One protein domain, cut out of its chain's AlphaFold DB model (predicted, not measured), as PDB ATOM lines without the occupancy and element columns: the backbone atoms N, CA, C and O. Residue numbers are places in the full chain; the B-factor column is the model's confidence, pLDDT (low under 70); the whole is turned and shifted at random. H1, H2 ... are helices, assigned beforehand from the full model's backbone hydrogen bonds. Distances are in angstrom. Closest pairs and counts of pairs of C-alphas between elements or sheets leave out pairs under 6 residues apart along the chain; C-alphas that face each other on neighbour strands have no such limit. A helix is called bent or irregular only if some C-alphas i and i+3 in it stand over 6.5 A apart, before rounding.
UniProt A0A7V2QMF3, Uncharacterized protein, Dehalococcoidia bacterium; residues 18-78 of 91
ATOM      1  N   LEU A  18     172.403 -30.640  -9.102       84.00
ATOM      2  CA  LEU A  18     172.653 -31.127  -7.751       84.00
ATOM      3  C   LEU A  18     173.715 -30.281  -7.042       84.00
ATOM      4  O   LEU A  18     173.526 -29.916  -5.885       84.00
ATOM      5  N   LEU A  19     174.788 -29.908  -7.744       83.88
ATOM      6  CA  LEU A  19     175.808 -29.009  -7.209       83.88
ATOM      7  C   LEU A  19     175.222 -27.633  -6.868       83.88
ATOM      8  O   LEU A  19     175.437 -27.142  -5.763       83.88
ATOM      9  N   ALA A  20     174.431 -27.045  -7.767       82.50
ATOM     10  CA  ALA A  20     173.762 -25.770  -7.522       82.50
ATOM     11  C   ALA A  20     172.808 -25.843  -6.316       82.50
ATOM     12  O   ALA A  20     172.861 -24.983  -5.439       82.50
ATOM     13  N   THR A  21     171.992 -26.897  -6.216       81.75
ATOM     14  CA  THR A  21     171.099 -27.134  -5.071       81.75
ATOM     15  C   THR A  21     171.870 -27.244  -3.759       81.75
ATOM     16  O   THR A  21     171.470 -26.624  -2.777       81.75
ATOM     17  N   VAL A  22     172.980 -27.987  -3.727       83.00
ATOM     18  CA  VAL A  22     173.814 -28.118  -2.522       83.00
ATOM     19  C   VAL A  22     174.398 -26.767  -2.116       83.00
ATOM     20  O   VAL A  22     174.328 -26.403  -0.945       83.00
ATOM     21  N   VAL A  23     174.915 -25.992  -3.072       84.12
ATOM     22  CA  VAL A  23     175.453 -24.650  -2.809       84.12
ATOM     23  C   VAL A  23     174.374 -23.732  -2.230       84.12
ATOM     24  O   VAL A  23     174.607 -23.092  -1.209       84.12
ATOM     25  N   ILE A  24     173.173 -23.716  -2.813       78.12
ATOM     26  CA  ILE A  24     172.038 -22.933  -2.298       78.12
ATOM     27  C   ILE A  24     171.659 -23.385  -0.884       78.12
ATOM     28  O   ILE A  24     171.401 -22.545  -0.022       78.12
ATOM     29  N   PHE A  25     171.654 -24.693  -0.616       76.38
ATOM     30  CA  PHE A  25     171.333 -25.234   0.704       76.38
ATOM     31  C   PHE A  25     172.354 -24.795   1.761       76.38
ATOM     32  O   PHE A  25     171.967 -24.373   2.851       76.38
ATOM     33  N   ILE A  26     173.645 -24.811   1.413       78.50
ATOM     34  CA  ILE A  26     174.729 -24.320   2.272       78.50
ATOM     35  C   ILE A  26     174.583 -22.816   2.513       78.50
ATOM     36  O   ILE A  26     174.629 -22.396   3.661       78.50
ATOM     37  N   ILE A  27     174.349 -22.009   1.472       74.00
ATOM     38  CA  ILE A  27     174.151 -20.554   1.613       74.00
ATOM     39  C   ILE A  27     172.926 -20.253   2.484       74.00
ATOM     40  O   ILE A  27     172.966 -19.350   3.314       74.00
ATOM     41  N   THR A  28     171.851 -21.032   2.346       68.12
ATOM     42  CA  THR A  28     170.639 -20.872   3.164       68.12
ATOM     43  C   THR A  28     170.910 -21.232   4.627       68.12
ATOM     44  O   THR A  28     170.517 -20.482   5.514       68.12
ATOM     45  N   GLY A  29     171.620 -22.336   4.893       67.31
ATOM     46  CA  GLY A  29     172.056 -22.699   6.246       67.31
ATOM     47  C   GLY A  29     173.011 -21.663   6.848       67.31
ATOM     48  O   GLY A  29     172.861 -21.279   8.004       67.31
ATOM     49  N   PHE A  30     173.923 -21.126   6.035       69.19
ATOM     50  CA  PHE A  30     174.840 -20.059   6.429       69.19
ATOM     51  C   PHE A  30     174.103 -18.745   6.727       69.19
ATOM     52  O   PHE A  30     174.447 -18.045   7.672       69.19
ATOM     53  N   GLY A  31     173.028 -18.445   5.991       62.62
ATOM     54  CA  GLY A  31     172.124 -17.327   6.272       62.62
ATOM     55  C   GLY A  31     171.309 -17.483   7.559       62.62
ATOM     56  O   GLY A  31     170.792 -16.491   8.067       62.62
ATOM     57  N   ILE A  32     171.208 -18.694   8.123       63.97
ATOM     58  CA  ILE A  32     170.607 -18.925   9.445       63.97
ATOM     59  C   ILE A  32     171.630 -18.693  10.556       63.97
ATOM     60  O   ILE A  32     171.289 -18.066  11.559       63.97
ATOM     61  N   THR A  33     172.868 -19.175  10.389       64.88
ATOM     62  CA  THR A  33     173.932 -19.008  11.392       64.88
ATOM     63  C   THR A  33     174.485 -17.585  11.426       64.88
ATOM     64  O   THR A  33     174.640 -17.030  12.505       64.88
ATOM     65  N   GLU A  34     174.705 -16.961  10.266       63.66
ATOM     66  CA  GLU A  34     175.289 -15.619  10.120       63.66
ATOM     67  C   GLU A  34     174.408 -14.712   9.246       63.66
ATOM     68  O   GLU A  34     174.806 -14.201   8.194       63.66
ATOM     69  N   PHE A  35     173.169 -14.492   9.699       65.50
ATOM     70  CA  PHE A  35     172.169 -13.716   8.954       65.50
ATOM     71  C   PHE A  35     172.634 -12.297   8.605       65.50
ATOM     72  O   PHE A  35     172.322 -11.819   7.524       65.50
ATOM     73  N   ARG A  36     173.429 -11.636   9.458       63.22
ATOM     74  CA  ARG A  36     173.931 -10.272   9.200       63.22
ATOM     75  C   ARG A  36     174.893 -10.202   8.017       63.22
ATOM     76  O   ARG A  36     174.866  -9.220   7.274       63.22
ATOM     77  N   VAL A  37     175.731 -11.224   7.838       66.50
ATOM     78  CA  VAL A  37     176.691 -11.288   6.727       66.50
ATOM     79  C   VAL A  37     175.941 -11.522   5.423       66.50
ATOM     80  O   VAL A  37     176.160 -10.802   4.454       66.50
ATOM     81  N   VAL A  38     175.005 -12.472   5.411       62.78
ATOM     82  CA  VAL A  38     174.236 -12.826   4.210       62.78
ATOM     83  C   VAL A  38     173.221 -11.747   3.834       62.78
ATOM     84  O   VAL A  38     173.064 -11.448   2.654       62.78
ATOM     85  N   GLU A  39     172.584 -11.103   4.805       67.50
ATOM     86  CA  GLU A  39     171.691  -9.965   4.577       67.50
ATOM     87  C   GLU A  39     172.456  -8.784   3.968       67.50
ATOM     88  O   GLU A  39     172.008  -8.212   2.979       67.50
ATOM     89  N   SER A  40     173.665  -8.489   4.463       68.06
ATOM     90  CA  SER A  40     174.526  -7.448   3.880       68.06
ATOM     91  C   SER A  40     174.999  -7.811   2.468       68.06
ATOM     92  O   SER A  40     174.999  -6.961   1.580       68.06
ATOM     93  N   LEU A  41     175.349  -9.080   2.227       67.94
ATOM     94  CA  LEU A  41     175.809  -9.568   0.920       67.94
ATOM     95  C   LEU A  41     174.689  -9.614  -0.127       67.94
ATOM     96  O   LEU A  41     174.935  -9.453  -1.319       67.94
ATOM     97  N   THR A  42     173.455  -9.838   0.322       67.56
ATOM     98  CA  THR A  42     172.255  -9.856  -0.521       67.56
ATOM     99  C   THR A  42     171.552  -8.502  -0.567       67.56
ATOM    100  O   THR A  42     170.466  -8.415  -1.132       67.56
ATOM    101  N   LEU A  43     172.152  -7.446   0.005       72.38
ATOM    102  CA  LEU A  43     171.582  -6.094   0.088       72.38
ATOM    103  C   LEU A  43     170.168  -6.067   0.710       72.38
ATOM    104  O   LEU A  43     169.333  -5.245   0.342       72.38
ATOM    105  N   GLY A  44     169.879  -6.990   1.629       67.25
ATOM    106  CA  GLY A  44     168.574  -7.141   2.276       67.25
ATOM    107  C   GLY A  44     167.591  -8.071   1.553       67.25
ATOM    108  O   GLY A  44     166.472  -8.247   2.029       67.25
ATOM    109  N   LEU A  45     167.978  -8.702   0.436       64.38
ATOM    110  CA  LEU A  45     167.103  -9.622  -0.304       64.38
ATOM    111  C   LEU A  45     166.859 -10.938   0.460       64.38
ATOM    112  O   LEU A  45     165.776 -11.516   0.369       64.38
ATOM    113  N   LEU A  46     167.845 -11.403   1.237       63.06
ATOM    114  CA  LEU A  46     167.746 -12.611   2.055       63.06
ATOM    115  C   LEU A  46     167.785 -12.251   3.546       63.06
ATOM    116  O   LEU A  46     168.827 -12.288   4.197       63.06
ATOM    117  N   THR A  47     166.624 -11.893   4.092       66.06
ATOM    118  CA  THR A  47     166.458 -11.622   5.527       66.06
ATOM    119  C   THR A  47     166.434 -12.914   6.342       66.06
ATOM    120  O   THR A  47     166.032 -13.973   5.852       66.06
ATOM    121  N   LYS A  48     166.783 -12.827   7.633       64.06
ATOM    122  CA  LYS A  48     166.747 -13.960   8.582       64.06
ATOM    123  C   LYS A  48     165.421 -14.734   8.541       64.06
ATOM    124  O   LYS A  48     165.418 -15.959   8.590       64.06
ATOM    125  N   VAL A  49     164.295 -14.025   8.416       67.88
ATOM    126  CA  VAL A  49     162.949 -14.621   8.335       67.88
ATOM    127  C   VAL A  49     162.775 -15.433   7.051       67.88
ATOM    128  O   VAL A  49     162.212 -16.526   7.093       67.88
ATOM    129  N   LEU A  50     163.286 -14.939   5.919       67.19
ATOM    130  CA  LEU A  50     163.220 -15.646   4.643       67.19
ATOM    131  C   LEU A  50     164.159 -16.860   4.632       67.19
ATOM    132  O   LEU A  50     163.725 -17.942   4.248       67.19
ATOM    133  N   ALA A  51     165.392 -16.723   5.133       66.62
ATOM    134  CA  ALA A  51     166.335 -17.836   5.276       66.62
ATOM    135  C   ALA A  51     165.763 -18.950   6.170       66.62
ATOM    136  O   ALA A  51     165.790 -20.124   5.799       66.62
ATOM    137  N   PHE A  52     165.152 -18.580   7.300       66.75
ATOM    138  CA  PHE A  52     164.494 -19.528   8.195       66.75
ATOM    139  C   PHE A  52     163.280 -20.183   7.528       66.75
ATOM    140  O   PHE A  52     163.134 -21.401   7.573       66.75
ATOM    141  N   LYS A  53     162.431 -19.414   6.837       72.31
ATOM    142  CA  LYS A  53     161.255 -19.951   6.136       72.31
ATOM    143  C   LYS A  53     161.646 -20.912   5.013       72.31
ATOM    144  O   LYS A  53     161.014 -21.953   4.870       72.31
ATOM    145  N   VAL A  54     162.696 -20.600   4.254       68.12
ATOM    146  CA  VAL A  54     163.213 -21.481   3.200       68.12
ATOM    147  C   VAL A  54     163.789 -22.752   3.820       68.12
ATOM    148  O   VAL A  54     163.386 -23.839   3.420       68.12
ATOM    149  N   HIS A  55     164.638 -22.654   4.843       68.06
ATOM    150  CA  HIS A  55     165.285 -23.827   5.440       68.06
ATOM    151  C   HIS A  55     164.336 -24.749   6.212       68.06
ATOM    152  O   HIS A  55     164.490 -25.965   6.171       68.06
ATOM    153  N   THR A  56     163.342 -24.183   6.898       69.88
ATOM    154  CA  THR A  56     162.359 -24.963   7.669       69.88
ATOM    155  C   THR A  56     161.251 -25.518   6.772       69.88
ATOM    156  O   THR A  56     160.503 -26.404   7.181       69.88
ATOM    157  N   SER A  57     161.112 -25.006   5.543       69.69
ATOM    158  CA  SER A  57     160.132 -25.539   4.604       69.69
ATOM    159  C   SER A  57     160.543 -26.928   4.111       69.69
ATOM    160  O   SER A  57     161.727 -27.195   3.891       69.69
ATOM    161  N   PRO A  58     159.573 -27.824   3.863       66.62
ATOM    162  CA  PRO A  58     159.887 -29.149   3.370       66.62
ATOM    163  C   PRO A  58     160.410 -29.168   1.916       66.62
ATOM    164  O   PRO A  58     160.887 -30.191   1.443       66.62
ATOM    165  N   GLY A  59     160.336 -28.053   1.188       73.19
ATOM    166  CA  GLY A  59     160.732 -27.975  -0.220       73.19
ATOM    167  C   GLY A  59     162.215 -28.285  -0.477       73.19
ATOM    168  O   GLY A  59     162.506 -29.226  -1.212       73.19
ATOM    169  N   PRO A  60     163.171 -27.528   0.093       68.69
ATOM    170  CA  PRO A  60     164.585 -27.668  -0.248       68.69
ATOM    171  C   PRO A  60     165.220 -28.986   0.208       68.69
ATOM    172  O   PRO A  60     166.034 -29.528  -0.539       68.69
ATOM    173  N   TRP A  61     164.838 -29.550   1.365       70.81
ATOM    174  CA  TRP A  61     165.343 -30.877   1.761       70.81
ATOM    175  C   TRP A  61     164.806 -31.974   0.834       70.81
ATOM    176  O   TRP A  61     165.562 -32.853   0.423       70.81
ATOM    177  N   LEU A  62     163.525 -31.892   0.449       78.25
ATOM    178  CA  LEU A  62     162.892 -32.860  -0.440       78.25
ATOM    179  C   LEU A  62     163.465 -32.768  -1.858       78.25
ATOM    180  O   LEU A  62     163.770 -33.793  -2.465       78.25
ATOM    181  N   ALA A  63     163.685 -31.550  -2.366       78.25
ATOM    182  CA  ALA A  63     164.344 -31.322  -3.647       78.25
ATOM    183  C   ALA A  63     165.749 -31.939  -3.661       78.25
ATOM    184  O   ALA A  63     166.081 -32.672  -4.591       78.25
ATOM    185  N   LEU A  64     166.542 -31.712  -2.608       81.06
ATOM    186  CA  LEU A  64     167.883 -32.282  -2.475       81.06
ATOM    187  C   LEU A  64     167.840 -33.816  -2.409       81.06
ATOM    188  O   LEU A  64     168.601 -34.467  -3.122       81.06
ATOM    189  N   ALA A  65     166.920 -34.399  -1.634       81.25
ATOM    190  CA  ALA A  65     166.754 -35.849  -1.529       81.25
ATOM    191  C   ALA A  65     166.376 -36.496  -2.874       81.25
ATOM    192  O   ALA A  65     166.995 -37.479  -3.281       81.25
ATOM    193  N   ILE A  66     165.411 -35.923  -3.603       84.19
ATOM    194  CA  ILE A  66     164.981 -36.424  -4.918       84.19
ATOM    195  C   ILE A  66     166.124 -36.328  -5.934       84.19
ATOM    196  O   ILE A  66     166.425 -37.309  -6.619       84.19
ATOM    197  N   LEU A  67     166.792 -35.170  -6.015       81.25
ATOM    198  CA  LEU A  67     167.939 -34.963  -6.902       81.25
ATOM    199  C   LEU A  67     169.077 -35.940  -6.591       81.25
ATOM    200  O   LEU A  67     169.683 -36.485  -7.514       81.25
ATOM    201  N   LEU A  68     169.339 -36.200  -5.308       80.88
ATOM    202  CA  LEU A  68     170.367 -37.137  -4.864       80.88
ATOM    203  C   LEU A  68     170.050 -38.576  -5.270       80.88
ATOM    204  O   LEU A  68     170.907 -39.245  -5.848       80.88
ATOM    205  N   ILE A  69     168.819 -39.038  -5.038       84.69
ATOM    206  CA  ILE A  69     168.376 -40.378  -5.446       84.69
ATOM    207  C   ILE A  69     168.477 -40.530  -6.967       84.69
ATOM    208  O   ILE A  69     169.029 -41.519  -7.458       84.69
ATOM    209  N   LEU A  70     168.018 -39.527  -7.722       83.62
ATOM    210  CA  LEU A  70     168.091 -39.525  -9.181       83.62
ATOM    211  C   LEU A  70     169.543 -39.576  -9.679       83.62
ATOM    212  O   LEU A  70     169.863 -40.342 -10.590       83.62
ATOM    213  N   HIS A  71     170.444 -38.805  -9.062       81.00
ATOM    214  CA  HIS A  71     171.864 -38.812  -9.401       81.00
ATOM    215  C   HIS A  71     172.515 -40.172  -9.125       81.00
ATOM    216  O   HIS A  71     173.237 -40.689  -9.980       81.00
ATOM    217  N   ILE A  72     172.244 -40.774  -7.961       80.19
ATOM    218  CA  ILE A  72     172.779 -42.092  -7.593       80.19
ATOM    219  C   ILE A  72     172.267 -43.161  -8.561       80.19
ATOM    220  O   ILE A  72     173.077 -43.927  -9.086       80.19
ATOM    221  N   GLY A  73     170.966 -43.173  -8.870       80.94
ATOM    222  CA  GLY A  73     170.370 -44.119  -9.818       80.94
ATOM    223  C   GLY A  73     170.978 -44.015 -11.221       80.94
ATOM    224  O   GLY A  73     171.407 -45.017 -11.799       80.94
ATOM    225  N   LEU A  74     171.120 -42.791 -11.742       75.06
ATOM    226  CA  LEU A  74     171.764 -42.541 -13.037       75.06
ATOM    227  C   LEU A  74     173.261 -42.904 -13.037       75.06
ATOM    228  O   LEU A  74     173.793 -43.363 -14.054       75.06
ATOM    229  N   SER A  75     173.953 -42.719 -11.910       71.56
ATOM    230  CA  SER A  75     175.375 -43.047 -11.755       71.56
ATOM    231  C   SER A  75     175.613 -44.561 -11.672       71.56
ATOM    232  O   SER A  75     176.502 -45.086 -12.351       71.56
ATOM    233  N   TYR A  76     174.765 -45.294 -10.940       68.44
ATOM    234  CA  TYR A  76     174.835 -46.756 -10.825       68.44
ATOM    235  C   TYR A  76     174.570 -47.459 -12.161       68.44
ATOM    236  O   TYR A  76     175.360 -48.311 -12.573       68.44
ATOM    237  N   GLY A  77     173.539 -47.038 -12.906       59.69
ATOM    238  CA  GLY A  77     173.228 -47.603 -14.228       59.69
ATOM    239  C   GLY A  77     174.331 -47.397 -15.278       59.69
ATOM    240  O   GLY A  77     174.388 -48.102 -16.284       59.69
ATOM    241  N   SER A  78     175.258 -46.464 -15.042       54.78
ATOM    242  CA  SER A  78     176.340 -46.124 -15.976       54.78
ATOM    243  C   SER A  78     177.614 -46.956 -15.800       54.78
ATOM    244  O   SER A  78     178.489 -46.920 -16.668       54.78
TER     245      SER A  78
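AT A GLANCE: This is residues 18 to 78 of the 91 residues of an uncharacterized protein of Dehalococcoidia bacterium (UniProt A0A7V2QMF3). A loose, elongated all-helix model: helices H3 and H4 follow each other as a wide, bent line, and H1 spans the bend, packing on H3 with its later residues and on H4 with its first ones. The short helix H2 sits at one end of the rod, at the corner where the backbone turns over from H1, and residues 72 to 78, of which 72 to 77 belong to H4, stick out at the other end. The printed part has 61 residues with four named helices, in the order H1, H2, H3, H4, and no named strand. The whole is loose, with a radius of gyration of the C-alphas of 14.0 A, and its outline is a rod of 44 by 20 by 16 A.

HOW THE PARTS SIT: H1, residues 18 to 33, is the hub, touching three other helices. H2, residues 35 to 41, touches H1 only at the corner by their link, and on H1 with residues 30 to 31 alone. Their closest C-alphas, those of Gly 31 and Val 38, are 5.4 A apart. The two helices run opposite ways at a steep tilt of 59 degrees. H3, residues 48 to 56, touches H1, with residues 25 to 32 of H1 alone. The closest C-alphas of this pair are those of Thr 28 and Ala 51, 5.7 A apart, and the helices run opposite ways at a steep tilt of 50 degrees. H4, residues 58 to 77, touches H1 at its other part, with residues 18 to 25 of H1 alone. Here the closest C-alphas are those of Leu 18 and Leu 67, 6.1 A apart, and the helices run opposite ways at a shallow tilt of 31 degrees. H2 and H3 are close but not clearly touching, with the C-alphas of Phe 35 and Lys 48 closest at 5.4 A. Their lines are only just about perpendicular, at 71 degrees. H3 and H4 are also close but not clearly touching; their closest C-alphas, those of Val 54 and Pro 60, are 7.2 A apart, and they run the same way at a steep tilt of 48 degrees. H2 and H4 are apart. In H1, H2, H3 and H4 every backbone O i to N i+4 pair is within hydrogen-bond range.

IN THESE COORDINATES: H1 begins at C-alpha 18, at (172.653, -31.127, -7.751), and runs 22.7 A to C-alpha 33, at (173.932, -19.008, 11.392). H2 follows at residues 35 to 41 and spans 9.7 A. H3, residues 48 to 56, spans 11.9 A. H4, the longest helix with 20 residues, begins at C-alpha 58, at (159.887, -29.149, 3.370), and runs 28.8 A to C-alpha 77, at (173.228, -47.603, -14.228). No helix is bent or irregular.

THE WHOLE: The two C-alphas farthest apart are those of Arg 36 in H2 and Gly 77 in H4, 44.1 A. The first and last printed C-alphas, those of Leu 18 and Ser 78, are 17.5 A apart. The printed part has no cut. The links from H1 to H2 and from H3 to H4 are tight, with one residue each, and the link from H2 to H3 is short, with six residues; no link is long. The mean pLDDT of the printed part is 72.0. Confidence is under 70 at 33 residues: 28 to 42, 44 to 52, 54 to 58, 60 and 76 to 78. By helix the mean pLDDT is 75 for H1, 66 for H2, 68 for H3 and 76 for H4.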